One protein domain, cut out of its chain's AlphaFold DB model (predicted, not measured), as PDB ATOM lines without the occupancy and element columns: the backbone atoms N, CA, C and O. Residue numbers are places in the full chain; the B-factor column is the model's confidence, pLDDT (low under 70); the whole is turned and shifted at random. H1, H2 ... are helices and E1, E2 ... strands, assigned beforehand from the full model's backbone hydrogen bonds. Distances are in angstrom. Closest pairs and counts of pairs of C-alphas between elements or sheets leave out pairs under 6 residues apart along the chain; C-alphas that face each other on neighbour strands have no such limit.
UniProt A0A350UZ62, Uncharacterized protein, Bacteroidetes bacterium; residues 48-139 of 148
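Overview. This is residues 48 to 139 of the 148 residues of an uncharacterized protein of Bacteroidetes bacterium (UniProt A0A350UZ62). A strongly twisted sheet of four antiparallel strands has the helix H2 packed over one face and the small helix H3 on the opposite face. H1 crosses H2 at a steep tilt and grazes the sheet at E1, while residues 116 to 121, of which 116 belongs to E3 and 121 to E4, stick out from the body at the E3 to E4 hairpin's turn. The printed part has 92 residues with three named helices and four named strands, in the order H1, H2, E1, E2, E3, E4, H3; the sheet's order is E1, E2, E3, E4 and the class is mixed, helices and strands. The whole is compact, with a radius of gyration of the C-alphas of 13.1 A and spans of 43 by 32 by 23 A.

Arrangement. Strands E1, residues 85 to 92, E2, residues 95 to 102, E3, residues 105 to 116, and E4, residues 121 to 129, form a meander, each strand the antiparallel neighbour of the one before, and each successive pair is a hairpin. E1 and E4 are the edge strands. Between E1 and E2, N 89 and O 97 are 2.8 A apart; between E2 and E3, N 98 and O 109 are 2.8 A apart; between E3 and E4, N 112 and O 125 are 2.9 A apart, each pair within hydrogen-bond range. H2, residues 66 to 80, is on the sheet; its closest C-alphas to E4 are those of Asp 67 and Tyr 122, 7.6 A apart. H3, residues 133 to 137, is on the opposite face at a height over the sheet of 8.7 A, over E2; the closest C-alphas of the two are those of Leu 97 and Ile 133, 7.2 A apart. H1, residues 48 to 58, touches H2, with the C-alphas of Ser 52 and Glu 73 closest at 6.3 A; they run opposite ways at a steep tilt of 50 degrees. H1 only grazes the sheet, with its residues 50 to 58. H3 is apart from H1 and H2. Each O i to N i+4 pair is within hydrogen-bond range in H1 and H3, and 9 of 11 are in H2.

Along the chain. E3 is 34.9 A from first to last C-alpha, E4 25.6 A, E2 23.3 A and E1 22.4 A. H2 is 19.5 A, H1 15.2 A and H3 6.1 A. H1 begins at C-alpha 48 (206.144, 222.681, 174.855), E3 ends at C-alpha 116 (212.549, 227.959, 203.064), and H3 ends at C-alpha 137 (225.911, 207.663, 186.610).

Size, cuts and confidence. The two C-alphas farthest apart, those of Gly 103 and Lys 118, are 43.2 A apart. The printed part has no cut and no long link. Residues 61 to 66 also stand free. Mean pLDDT of the printed part is 81.4; residues 48 to 64, 80, and 138 to 139 are under 70.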
ATOM      1  N   GLU A  48     206.403 222.752 173.414       64.00
ATOM      2  CA  GLU A  48     206.144 222.681 174.855       64.00
ATOM      3  C   GLU A  48     205.600 221.301 175.238       64.00
ATOM      4  O   GLU A  48     206.149 220.632 176.107       64.00
ATOM      5  N   GLU A  49     204.557 220.840 174.547       63.56
ATOM      6  CA  GLU A  49     203.897 219.564 174.825       63.56
ATOM      7  C   GLU A  49     204.807 218.370 174.524       63.56
ATOM      8  O   GLU A  49     204.774 217.374 175.243       63.56
ATOM      9  N   LYS A  50     205.669 218.468 173.507       69.81
ATOM     10  CA  LYS A  50     206.694 217.453 173.217       69.81
ATOM     11  C   LYS A  50     207.757 217.400 174.307       69.81
ATOM     12  O   LYS A  50     208.190 216.311 174.671       69.81
ATOM     13  N   PHE A  51     208.165 218.556 174.827       69.19
ATOM     14  CA  PHE A  51     209.113 218.637 175.933       69.19
ATOM     15  C   PHE A  51     208.512 218.071 177.222       69.19
ATOM     16  O   PHE A  51     209.142 217.226 177.855       69.19
ATOM     17  N   SER A  52     207.289 218.478 177.572       63.84
ATOM     18  CA  SER A  52     206.560 217.943 178.724       63.84
ATOM     19  C   SER A  52     206.335 216.441 178.589       63.84
ATOM     20  O   SER A  52     206.646 215.707 179.516       63.84
ATOM     21  N   ALA A  53     205.880 215.947 177.434       63.34
ATOM     22  CA  ALA A  53     205.675 214.514 177.232       63.34
ATOM     23  C   ALA A  53     206.982 213.721 177.376       63.34
ATOM     24  O   ALA A  53     206.998 212.720 178.081       63.34
ATOM     25  N   ALA A  54     208.086 214.183 176.782       65.50
ATOM     26  CA  ALA A  54     209.371 213.492 176.885       65.50
ATOM     27  C   ALA A  54     209.943 213.525 178.315       65.50
ATOM     28  O   ALA A  54     210.384 212.509 178.831       65.50
ATOM     29  N   ILE A  55     209.915 214.675 178.995       68.25
ATOM     30  CA  ILE A  55     210.483 214.811 180.347       68.25
ATOM     31  C   ILE A  55     209.592 214.134 181.396       68.25
ATOM     32  O   ILE A  55     210.091 213.409 182.255       68.25
ATOM     33  N   LEU A  56     208.280 214.364 181.361       62.94
ATOM     34  CA  LEU A  56     207.373 213.852 182.386       62.94
ATOM     35  C   LEU A  56     207.173 212.341 182.271       62.94
ATOM     36  O   LEU A  56     207.164 211.664 183.294       62.94
ATOM     37  N   VAL A  57     207.048 211.806 181.052       59.78
ATOM     38  CA  VAL A  57     206.810 210.368 180.848       59.78
ATOM     39  C   VAL A  57     208.102 209.568 180.999       59.78
ATOM     40  O   VAL A  57     208.097 208.560 181.703       59.78
ATOM     41  N   ASP A  58     209.216 210.011 180.403       58.44
ATOM     42  CA  ASP A  58     210.455 209.218 180.431       58.44
ATOM     43  C   ASP A  58     211.243 209.381 181.739       58.44
ATOM     44  O   ASP A  58     211.994 208.477 182.112       58.44
ATOM     45  N   PHE A  59     211.104 210.515 182.444       63.06
ATOM     46  CA  PHE A  59     211.922 210.812 183.626       63.06
ATOM     47  C   PHE A  59     211.136 210.895 184.932       63.06
ATOM     48  O   PHE A  59     211.555 210.314 185.934       63.06
ATOM     49  N   LEU A  60     209.997 211.587 184.939       64.06
ATOM     50  CA  LEU A  60     209.145 211.661 186.128       64.06
ATOM     51  C   LEU A  60     208.147 210.506 186.221       64.06
ATOM     52  O   LEU A  60     207.308 210.583 187.102       64.06
ATOM     53  N   GLY A  61     208.253 209.461 185.387       62.03
ATOM     54  CA  GLY A  61     207.308 208.336 185.251       62.03
ATOM     55  C   GLY A  61     206.327 208.114 186.416       62.03
ATOM     56  O   GLY A  61     205.124 208.242 186.209       62.03
ATOM     57  N   ASP A  62     206.849 207.853 187.628       56.94
ATOM     58  CA  ASP A  62     206.089 207.680 188.887       56.94
ATOM     59  C   ASP A  62     206.440 208.709 189.999       56.94
ATOM     60  O   ASP A  62     206.094 208.535 191.168       56.94
ATOM     61  N   SER A  63     207.198 209.762 189.690       63.06
ATOM     62  CA  SER A  63     207.584 210.813 190.637       63.06
ATOM     63  C   SER A  63     206.383 211.686 191.004       63.06
ATOM     64  O   SER A  63     205.943 212.515 190.213       63.06
ATOM     65  N   GLU A  64     205.933 211.582 192.254       67.06
ATOM     66  CA  GLU A  64     204.883 212.430 192.842       67.06
ATOM     67  C   GLU A  64     205.357 213.868 193.175       67.06
ATOM     68  O   GLU A  64     204.630 214.629 193.811       67.06
ATOM     69  N   ASP A  65     206.579 214.270 192.789       79.19
ATOM     70  CA  ASP A  65     207.093 215.629 193.028       79.19
ATOM     71  C   ASP A  65     206.488 216.645 192.036       79.19
ATOM     72  O   ASP A  65     207.096 217.018 191.027       79.19
ATOM     73  N   GLU A  66     205.263 217.086 192.339       83.88
ATOM     74  CA  GLU A  66     204.511 218.092 191.570       83.88
ATOM     75  C   GLU A  66     205.284 219.416 191.417       83.88
ATOM     76  O   GLU A  66     205.233 220.050 190.360       83.88
ATOM     77  N   ASP A  67     206.045 219.818 192.442       86.56
ATOM     78  CA  ASP A  67     206.834 221.053 192.405       86.56
ATOM     79  C   ASP A  67     207.960 220.954 191.367       86.56
ATOM     80  O   ASP A  67     208.220 221.903 190.621       86.56
ATOM     81  N   LEU A  68     208.639 219.803 191.315       85.88
ATOM     82  CA  LEU A  68     209.696 219.537 190.344       85.88
ATOM     83  C   LEU A  68     209.129 219.508 188.927       85.88
ATOM     84  O   LEU A  68     209.699 220.150 188.042       85.88
ATOM     85  N   ALA A  69     208.008 218.813 188.719       83.56
ATOM     86  CA  ALA A  69     207.322 218.783 187.430       83.56
ATOM     87  C   ALA A  69     206.997 220.207 186.957       83.56
ATOM     88  O   ALA A  69     207.418 220.615 185.873       83.56
ATOM     89  N   SER A  70     206.366 221.008 187.820       84.44
ATOM     90  CA  SER A  70     206.026 222.397 187.511       84.44
ATOM     91  C   SER A  70     207.262 223.245 187.185       84.44
ATOM     92  O   SER A  70     207.251 224.018 186.224       84.44
ATOM     93  N   PHE A  71     208.361 223.094 187.931       86.88
ATOM     94  CA  PHE A  71     209.590 223.850 187.673       86.88
ATOM     95  C   PHE A  71     210.249 223.469 186.338       86.88
ATOM     96  O   PHE A  71     210.744 224.339 185.613       86.88
ATOM     97  N   LEU A  72     210.247 222.181 185.986       85.38
ATOM     98  CA  LEU A  72     210.785 221.703 184.712       85.38
ATOM     99  C   LEU A  72     209.996 222.277 183.525       85.38
ATOM    100  O   LEU A  72     210.598 222.774 182.569       85.38
ATOM    101  N   GLU A  73     208.667 222.289 183.612       81.50
ATOM    102  CA  GLU A  73     207.796 222.821 182.559       81.50
ATOM    103  C   GLU A  73     207.853 224.344 182.430       81.50
ATOM    104  O   GLU A  73     207.751 224.887 181.333       81.50
ATOM    105  N   THR A  74     208.003 225.061 183.542       81.69
ATOM    106  CA  THR A  74     207.888 226.526 183.533       81.69
ATOM    107  C   THR A  74     209.223 227.230 183.371       81.69
ATOM    108  O   THR A  74     209.293 228.220 182.647       81.69
ATOM    109  N   GLU A  75     210.289 226.754 184.010       82.00
ATOM    110  CA  GLU A  75     211.575 227.454 184.046       82.00
ATOM    111  C   GLU A  75     212.627 226.765 183.183       82.00
ATOM    112  O   GLU A  75     213.322 227.431 182.407       82.00
ATOM    113  N   VAL A  76     212.720 225.434 183.246       79.44
ATOM    114  CA  VAL A  76     213.694 224.701 182.425       79.44
ATOM    115  C   VAL A  76     213.282 224.713 180.959       79.44
ATOM    116  O   VAL A  76     214.139 224.977 180.117       79.44
ATOM    117  N   PHE A  77     211.995 224.555 180.632       77.88
ATOM    118  CA  PHE A  77     211.526 224.699 179.251       77.88
ATOM    119  C   PHE A  77     211.876 226.067 178.655       77.88
ATOM    120  O   PHE A  77     212.394 226.130 177.547       77.88
ATOM    121  N   LYS A  78     211.684 227.179 179.382       77.31
ATOM    122  CA  LYS A  78     212.039 228.521 178.872       77.31
ATOM    123  C   LYS A  78     213.515 228.616 178.486       77.31
ATOM    124  O   LYS A  78     213.856 229.251 177.489       77.31
ATOM    125  N   GLN A  79     214.393 227.981 179.261       74.38
ATOM    126  CA  GLN A  79     215.824 227.920 178.951       74.38
ATOM    127  C   GLN A  79     216.134 226.899 177.843       74.38
ATOM    128  O   GLN A  79     217.041 227.119 177.038       74.38
ATOM    129  N   GLY A  80     215.349 225.824 177.772       69.88
ATOM    130  CA  GLY A  80     215.426 224.719 176.819       69.88
ATOM    131  C   GLY A  80     214.720 224.945 175.482       69.88
ATOM    132  O   GLY A  80     214.970 224.184 174.559       69.88
ATOM    133  N   ALA A  81     213.916 225.997 175.313       70.81
ATOM    134  CA  ALA A  81     213.071 226.210 174.128       70.81
ATOM    135  C   ALA A  81     213.866 226.330 172.816       70.81
ATOM    136  O   ALA A  81     213.349 226.139 171.721       70.81
ATOM    137  N   ASN A  82     215.152 226.659 172.929       71.56
ATOM    138  CA  ASN A  82     216.074 226.738 171.807       71.56
ATOM    139  C   ASN A  82     216.870 225.446 171.571       71.56
ATOM    140  O   ASN A  82     217.715 225.446 170.676       71.56
ATOM    141  N   PHE A  83     216.664 224.407 172.372       75.31
ATOM    142  CA  PHE A  83     217.387 223.142 172.344       75.31
ATOM    143  C   PHE A  83     216.526 222.052 171.696       75.31
ATOM    144  O   PHE A  83     215.302 222.120 171.684       75.31
ATOM    145  N   ASN A  84     217.192 221.066 171.106       73.38
ATOM    146  CA  ASN A  84     216.570 219.964 170.377       73.38
ATOM    147  C   ASN A  84     216.178 218.805 171.301       73.38
ATOM    148  O   ASN A  84     215.367 217.969 170.916       73.38
ATOM    149  N   GLY A  85     216.783 218.726 172.487       75.38
ATOM    150  CA  GLY A  85     216.535 217.663 173.448       75.38
ATOM    151  C   GLY A  85     216.974 218.058 174.849       75.38
ATOM    152  O   GLY A  85     217.797 218.962 175.032       75.38
ATOM    153  N   ALA A  86     216.410 217.367 175.831       80.62
ATOM    154  CA  ALA A  86     216.750 217.519 177.229       80.62
ATOM    155  C   ALA A  86     216.770 216.154 177.914       80.62
ATOM    156  O   ALA A  86     215.967 215.281 177.597       80.62
ATOM    157  N   SER A  87     217.677 215.982 178.865       82.62
ATOM    158  CA  SER A  87     217.711 214.825 179.753       82.62
ATOM    159  C   SER A  87     217.881 215.300 181.182       82.62
ATOM    160  O   SER A  87     218.699 216.180 181.448       82.62
ATOM    161  N   VAL A  88     217.159 214.688 182.105       85.44
ATOM    162  CA  VAL A  88     217.311 214.926 183.539       85.44
ATOM    163  C   VAL A  88     217.841 213.635 184.157       85.44
ATOM    164  O   VAL A  88     217.555 212.553 183.660       85.44
ATOM    165  N   VAL A  89     218.690 213.733 185.179       85.94
ATOM    166  CA  VAL A  89     219.235 212.586 185.916       85.94
ATOM    167  C   VAL A  89     219.258 212.928 187.396       85.94
ATOM    168  O   VAL A  89     219.841 213.937 187.788       85.94
ATOM    169  N   GLU A  90     218.656 212.086 188.232       87.25
ATOM    170  CA  GLU A  90     218.722 212.258 189.680       87.25
ATOM    171  C   GLU A  90     220.138 211.939 190.177       87.25
ATOM    172  O   GLU A  90     220.684 210.865 189.926       87.25
ATOM    173  N   VAL A  91     220.744 212.896 190.879       86.88
ATOM    174  CA  VAL A  91     222.039 212.738 191.558       86.88
ATOM    175  C   VAL A  91     221.798 212.328 193.011       86.88
ATOM    176  O   VAL A  91     222.478 211.449 193.544       86.88
ATOM    177  N   THR A  92     220.838 212.992 193.655       87.38
ATOM    178  CA  THR A  92     220.322 212.720 195.003       87.38
ATOM    179  C   THR A  92     218.833 213.097 195.047       87.38
ATOM    180  O   THR A  92     218.395 213.852 194.180       87.38
ATOM    181  N   PRO A  93     218.069 212.716 196.092       87.38
ATOM    182  CA  PRO A  93     216.636 213.035 196.183       87.38
ATOM    183  C   PRO A  93     216.263 214.530 196.154       87.38
ATOM    184  O   PRO A  93     215.089 214.872 196.114       87.38
ATOM    185  N   SER A  94     217.240 215.439 196.239       89.81
ATOM    186  CA  SER A  94     217.032 216.889 196.159       89.81
ATOM    187  C   SER A  94     217.940 217.562 195.126       89.81
ATOM    188  O   SER A  94     218.127 218.783 195.167       89.81
ATOM    189  N   THR A  95     218.604 216.796 194.256       91.50
ATOM    190  CA  THR A  95     219.538 217.317 193.253       91.50
ATOM    191  C   THR A  95     219.485 216.502 191.970       91.50
ATOM    192  O   THR A  95     219.695 215.291 191.978       91.50
ATOM    193  N   TRP A  96     219.325 217.199 190.851       91.06
ATOM    194  CA  TRP A  96     219.269 216.625 189.514       91.06
ATOM    195  C   TRP A  96     220.287 217.306 188.601       91.06
ATOM    196  O   TRP A  96     220.561 218.501 188.725       91.06
ATOM    197  N   LEU A  97     220.847 216.541 187.671       91.31
ATOM    198  CA  LEU A  97     221.607 217.053 186.541       91.31
ATOM    199  C   LEU A  97     220.657 217.162 185.348       91.31
ATOM    200  O   LEU A  97     220.056 216.171 184.949       91.31
ATOM    201  N   VAL A  98     220.533 218.354 184.780       89.75
ATOM    202  CA  VAL A  98     219.753 218.621 183.572       89.75
ATOM    203  C   VAL A  98     220.725 218.922 182.439       89.75
ATOM    204  O   VAL A  98     221.508 219.864 182.532       89.75
ATOM    205  N   SER A  99     220.667 218.156 181.362       89.56
ATOM    206  CA  SER A  99     221.454 218.376 180.150       89.56
ATOM    207  C   SER A  99     220.532 218.800 179.017       89.56
ATOM    208  O   SER A  99     219.510 218.163 178.786       89.56
ATOM    209  N   LEU A 100     220.888 219.872 178.315       87.62
ATOM    210  CA  LEU A 100     220.164 220.409 177.165       87.62
ATOM    211  C   LEU A 100     221.060 220.321 175.926       87.62
ATOM    212  O   LEU A 100     222.198 220.798 175.956       87.62
ATOM    213  N   GLU A 101     220.563 219.748 174.831       84.88
ATOM    214  CA  GLU A 101     221.333 219.534 173.601       84.88
ATOM    215  C   GLU A 101     220.801 220.370 172.431       84.88
ATOM    216  O   GLU A 101     219.610 220.355 172.132       84.88
ATOM    217  N   LYS A 102     221.681 221.089 171.726       82.69
ATOM    218  CA  LYS A 102     221.355 221.812 170.488       82.69
ATOM    219  C   LYS A 102     222.460 221.621 169.457       82.69
ATOM    220  O   LYS A 102     223.566 222.121 169.641       82.69
ATOM    221  N   GLY A 103     222.148 220.960 168.343       77.00
ATOM    222  CA  GLY A 103     223.072 220.832 167.207       77.00
ATOM    223  C   GLY A 103     224.447 220.259 167.582       77.00
ATOM    224  O   GLY A 103     225.458 220.758 167.094       77.00
ATOM    225  N   GLY A 104     224.488 219.268 168.480       79.06
ATOM    226  CA  GLY A 104     225.719 218.637 168.969       79.06
ATOM    227  C   GLY A 104     226.439 219.379 170.103       79.06
ATOM    228  O   GLY A 104     227.426 218.867 170.627       79.06
ATOM    229  N   ALA A 105     225.965 220.561 170.514       84.38
ATOM    230  CA  ALA A 105     226.427 221.227 171.728       84.38
ATOM    231  C   ALA A 105     225.540 220.837 172.917       84.38
ATOM    232  O   ALA A 105     224.315 220.929 172.827       84.38
ATOM    233  N   VAL A 106     226.162 220.459 174.034       88.56
ATOM    234  CA  VAL A 106     225.473 220.109 175.283       88.56
ATOM    235  C   VAL A 106     225.760 221.174 176.334       88.56
ATOM    236  O   VAL A 106     226.914 221.553 176.544       88.56
ATOM    237  N   LYS A 107     224.711 221.648 177.005       90.62
ATOM    238  CA  LYS A 107     224.815 222.461 178.219       90.62
ATOM    239  C   LYS A 107     224.272 221.689 179.403       90.62
ATOM    240  O   LYS A 107     223.170 221.158 179.328       90.62
ATOM    241  N   ASN A 108     225.023 221.673 180.495       91.94
ATOM    242  CA  ASN A 108     224.654 220.948 181.701       91.94
ATOM    243  C   ASN A 108     224.330 221.918 182.827       91.94
ATOM    244  O   ASN A 108     224.981 222.952 182.987       91.94
ATOM    245  N   TYR A 109     223.356 221.550 183.644       92.69
ATOM    246  CA  TYR A 109     222.875 222.342 184.757       92.69
ATOM    247  C   TYR A 109     222.639 221.459 185.971       92.69
ATOM    248  O   TYR A 109     222.170 220.333 185.857       92.69
ATOM    249  N   ILE A 110     222.928 221.991 187.150       94.00
ATOM    250  CA  ILE A 110     222.518 221.410 188.420       94.00
ATOM    251  C   ILE A 110     221.228 222.096 188.866       94.00
ATOM    252  O   ILE A 110     221.191 223.316 189.050       94.00
ATOM    253  N   LEU A 111     220.187 221.287 189.038       93.56
ATOM    254  CA  LEU A 111     218.910 221.647 189.635       93.56
ATOM    255  C   LEU A 111     218.894 221.154 191.082       93.56
ATOM    256  O   LEU A 111     219.161 219.983 191.332       93.56
ATOM    257  N   GLN A 112     218.589 222.025 192.039       94.81
ATOM    258  CA  GLN A 112     218.531 221.660 193.459       94.81
ATOM    259  C   GLN A 112     217.247 222.169 194.091       94.81
ATOM    260  O   GLN A 112     216.920 223.344 193.917       94.81
ATOM    261  N   LYS A 113     216.568 221.299 194.842       94.25
ATOM    262  CA  LYS A 113     215.374 221.624 195.632       94.25
ATOM    263  C   LYS A 113     215.786 221.985 197.056       94.25
ATOM    264  O   LYS A 113     216.577 221.277 197.683       94.25
ATOM    265  N   TYR A 114     215.232 223.073 197.567       94.44
ATOM    266  CA  TYR A 114     215.437 223.577 198.921       94.44
ATOM    267  C   TYR A 114     214.094 223.870 199.580       94.44
ATOM    268  O   TYR A 114     213.102 224.084 198.892       94.44
ATOM    269  N   VAL A 115     214.083 223.930 200.912       94.25
ATOM    270  CA  VAL A 115     212.950 224.417 201.707       94.25
ATOM    271  C   VAL A 115     213.320 225.751 202.353       94.25
ATOM    272  O   VAL A 115     214.397 225.882 202.944       94.25
ATOM    273  N   ASP A 116     212.456 226.755 202.239       93.50
ATOM    274  CA  ASP A 116     212.549 227.959 203.064       93.50
ATOM    275  C   ASP A 116     211.906 227.668 204.425       93.50
ATOM    276  O   ASP A 116     210.700 227.482 204.536       93.50
ATOM    277  N   PHE A 117     212.703 227.641 205.494       93.81
ATOM    278  CA  PHE A 117     212.208 227.340 206.840       93.81
ATOM    279  C   PHE A 117     211.286 228.416 207.433       93.81
ATOM    280  O   PHE A 117     210.634 228.160 208.445       93.81
ATOM    281  N   LYS A 118     211.241 229.625 206.862       95.12
ATOM    282  CA  LYS A 118     210.348 230.695 207.326       95.12
ATOM    283  C   LYS A 118     208.945 230.538 206.760       95.12
ATOM    284  O   LYS A 118     207.986 230.763 207.492       95.12
ATOM    285  N   THR A 119     208.837 230.195 205.478       94.50
ATOM    286  CA  THR A 119     207.549 230.051 204.780       94.50
ATOM    287  C   THR A 119     207.089 228.599 204.684       94.50
ATOM    288  O   THR A 119     205.907 228.353 204.476       94.50
ATOM    289  N   ASN A 120     207.992 227.641 204.915       90.56
ATOM    290  CA  ASN A 120     207.796 226.209 204.696       90.56
ATOM    291  C   ASN A 120     207.432 225.870 203.237       90.56
ATOM    292  O   ASN A 120     206.700 224.918 202.976       90.56
ATOM    293  N   GLU A 121     207.941 226.662 202.294       90.81
ATOM    294  CA  GLU A 121     207.742 226.480 200.856       90.81
ATOM    295  C   GLU A 121     209.012 225.926 200.207       90.81
ATOM    296  O   GLU A 121     210.135 226.233 200.628       90.81
ATOM    297  N   TYR A 122     208.838 225.111 199.167       90.62
ATOM    298  CA  TYR A 122     209.954 224.636 198.361       90.62
ATOM    299  C   TYR A 122     210.348 225.666 197.304       90.62
ATOM    300  O   TYR A 122     209.508 226.350 196.725       90.62
ATOM    301  N   TYR A 123     211.643 225.750 197.020       92.88
ATOM    302  CA  TYR A 123     212.168 226.526 195.905       92.88
ATOM    303  C   TYR A 123     213.322 225.791 195.234       92.88
ATOM    304  O   TYR A 123     213.998 224.956 195.841       92.88
ATOM    305  N   PHE A 124     213.565 226.131 193.973       94.25
ATOM    306  CA  PHE A 124     214.608 225.508 193.174       94.25
ATOM    307  C   PHE A 124     215.706 226.501 192.819       94.25
ATOM    308  O   PHE A 124     215.460 227.685 192.585       94.25
ATOM    309  N   THR A 125     216.936 226.005 192.729       94.25
ATOM    310  CA  THR A 125     218.032 226.730 192.078       94.25
ATOM    311  C   THR A 125     218.508 225.955 190.867       94.25
ATOM    312  O   THR A 125     218.715 224.747 190.966       94.25
ATOM    313  N   PHE A 126     218.753 226.662 189.768       92.44
ATOM    314  CA  PHE A 126     219.206 226.091 188.508       92.44
ATOM    315  C   PHE A 126     220.487 226.794 188.058       92.44
ATOM    316  O   PHE A 126     220.486 228.012 187.857       92.44
ATOM    317  N   LYS A 127     221.604 226.066 187.976       93.25
ATOM    318  CA  LYS A 127     222.927 226.649 187.689       93.25
ATOM    319  C   LYS A 127     223.692 225.828 186.669       93.25
ATOM    320  O   LYS A 127     223.753 224.613 186.797       93.25
ATOM    321  N   GLU A 128     224.316 226.497 185.705       93.31
ATOM    322  CA  GLU A 128     225.181 225.848 184.714       93.31
ATOM    323  C   GLU A 128     226.386 225.176 185.397       93.31
ATOM    324  O   GLU A 128     226.929 225.686 186.383       93.31
ATOM    325  N   THR A 129     226.787 224.014 184.888       93.88
ATOM    326  CA  THR A 129     227.879 223.197 185.422       93.88
ATOM    327  C   THR A 129     228.713 222.587 184.301       93.88
ATOM    328  O   THR A 129     228.265 222.452 183.165       93.88
ATOM    329  N   THR A 130     229.930 222.169 184.638       92.56
ATOM    330  CA  THR A 130     230.809 221.395 183.751       92.56
ATOM    331  C   THR A 130     230.657 219.883 183.928       92.56
ATOM    332  O   THR A 130     231.287 219.127 183.192       92.56
ATOM    333  N   LEU A 131     229.852 219.437 184.900       88.56
ATOM    334  CA  LEU A 131     229.562 218.021 185.131       88.56
ATOM    335  C   LEU A 131     228.765 217.434 183.969       88.56
ATOM    336  O   LEU A 131     227.835 218.068 183.473       88.56
ATOM    337  N   ASN A 132     229.094 216.207 183.589       88.81
ATOM    338  CA  ASN A 132     228.372 215.434 182.587       88.81
ATOM    339  C   ASN A 132     227.626 214.268 183.235       88.81
ATOM    340  O   ASN A 132     227.934 213.839 184.347       88.81
ATOM    341  N   ILE A 133     226.675 213.693 182.498       82.56
ATOM    342  CA  ILE A 133     225.903 212.522 182.942       82.56
ATOM    343  C   ILE A 133     226.825 211.360 183.329       82.56
ATOM    344  O   ILE A 133     226.594 210.691 184.338       82.56
ATOM    345  N   SER A 134     227.914 211.151 182.582       84.00
ATOM    346  CA  SER A 134     228.915 210.129 182.891       84.00
ATOM    347  C   SER A 134     229.522 210.297 184.281       84.00
ATOM    348  O   SER A 134     229.803 209.296 184.928       84.00
ATOM    349  N   ASP A 135     229.685 211.524 184.774       83.00
ATOM    350  CA  ASP A 135     230.289 211.797 186.086       83.00
ATOM    351  C   ASP A 135     229.342 211.439 187.244       83.00
ATOM    352  O   ASP A 135     229.780 211.183 188.368       83.00
ATOM    353  N   VAL A 136     228.037 211.403 186.963       80.06
ATOM    354  CA  VAL A 136     226.972 211.116 187.931       80.06
ATOM    355  C   VAL A 136     226.621 209.628 187.937       80.06
ATOM    356  O   VAL A 136     226.574 209.004 188.996       80.06
ATOM    357  N   VAL A 137     226.412 209.041 186.759       75.06
ATOM    358  CA  VAL A 137     225.911 207.663 186.610       75.06
ATOM    359  C   VAL A 137     227.012 206.618 186.842       75.06
ATOM    360  O   VAL A 137     226.729 205.487 187.230       75.06
ATOM    361  N   SER A 138     228.288 206.975 186.665       61.81
ATOM    362  CA  SER A 138     229.407 206.021 186.728       61.81
ATOM    363  C   SER A 138     229.956 205.723 188.126       61.81
ATOM    364  O   SER A 138     231.015 205.108 188.219       61.81
ATOM    365  N   ARG A 139     229.279 206.078 189.228       50.78
ATOM    366  CA  ARG A 139     229.672 205.540 190.542       50.78
ATOM    367  C   ARG A 139     229.157 204.103 190.658       50.78
ATOM    368  O   ARG A 139     227.974 203.925 190.960       50.78
TER     369      ARG A 139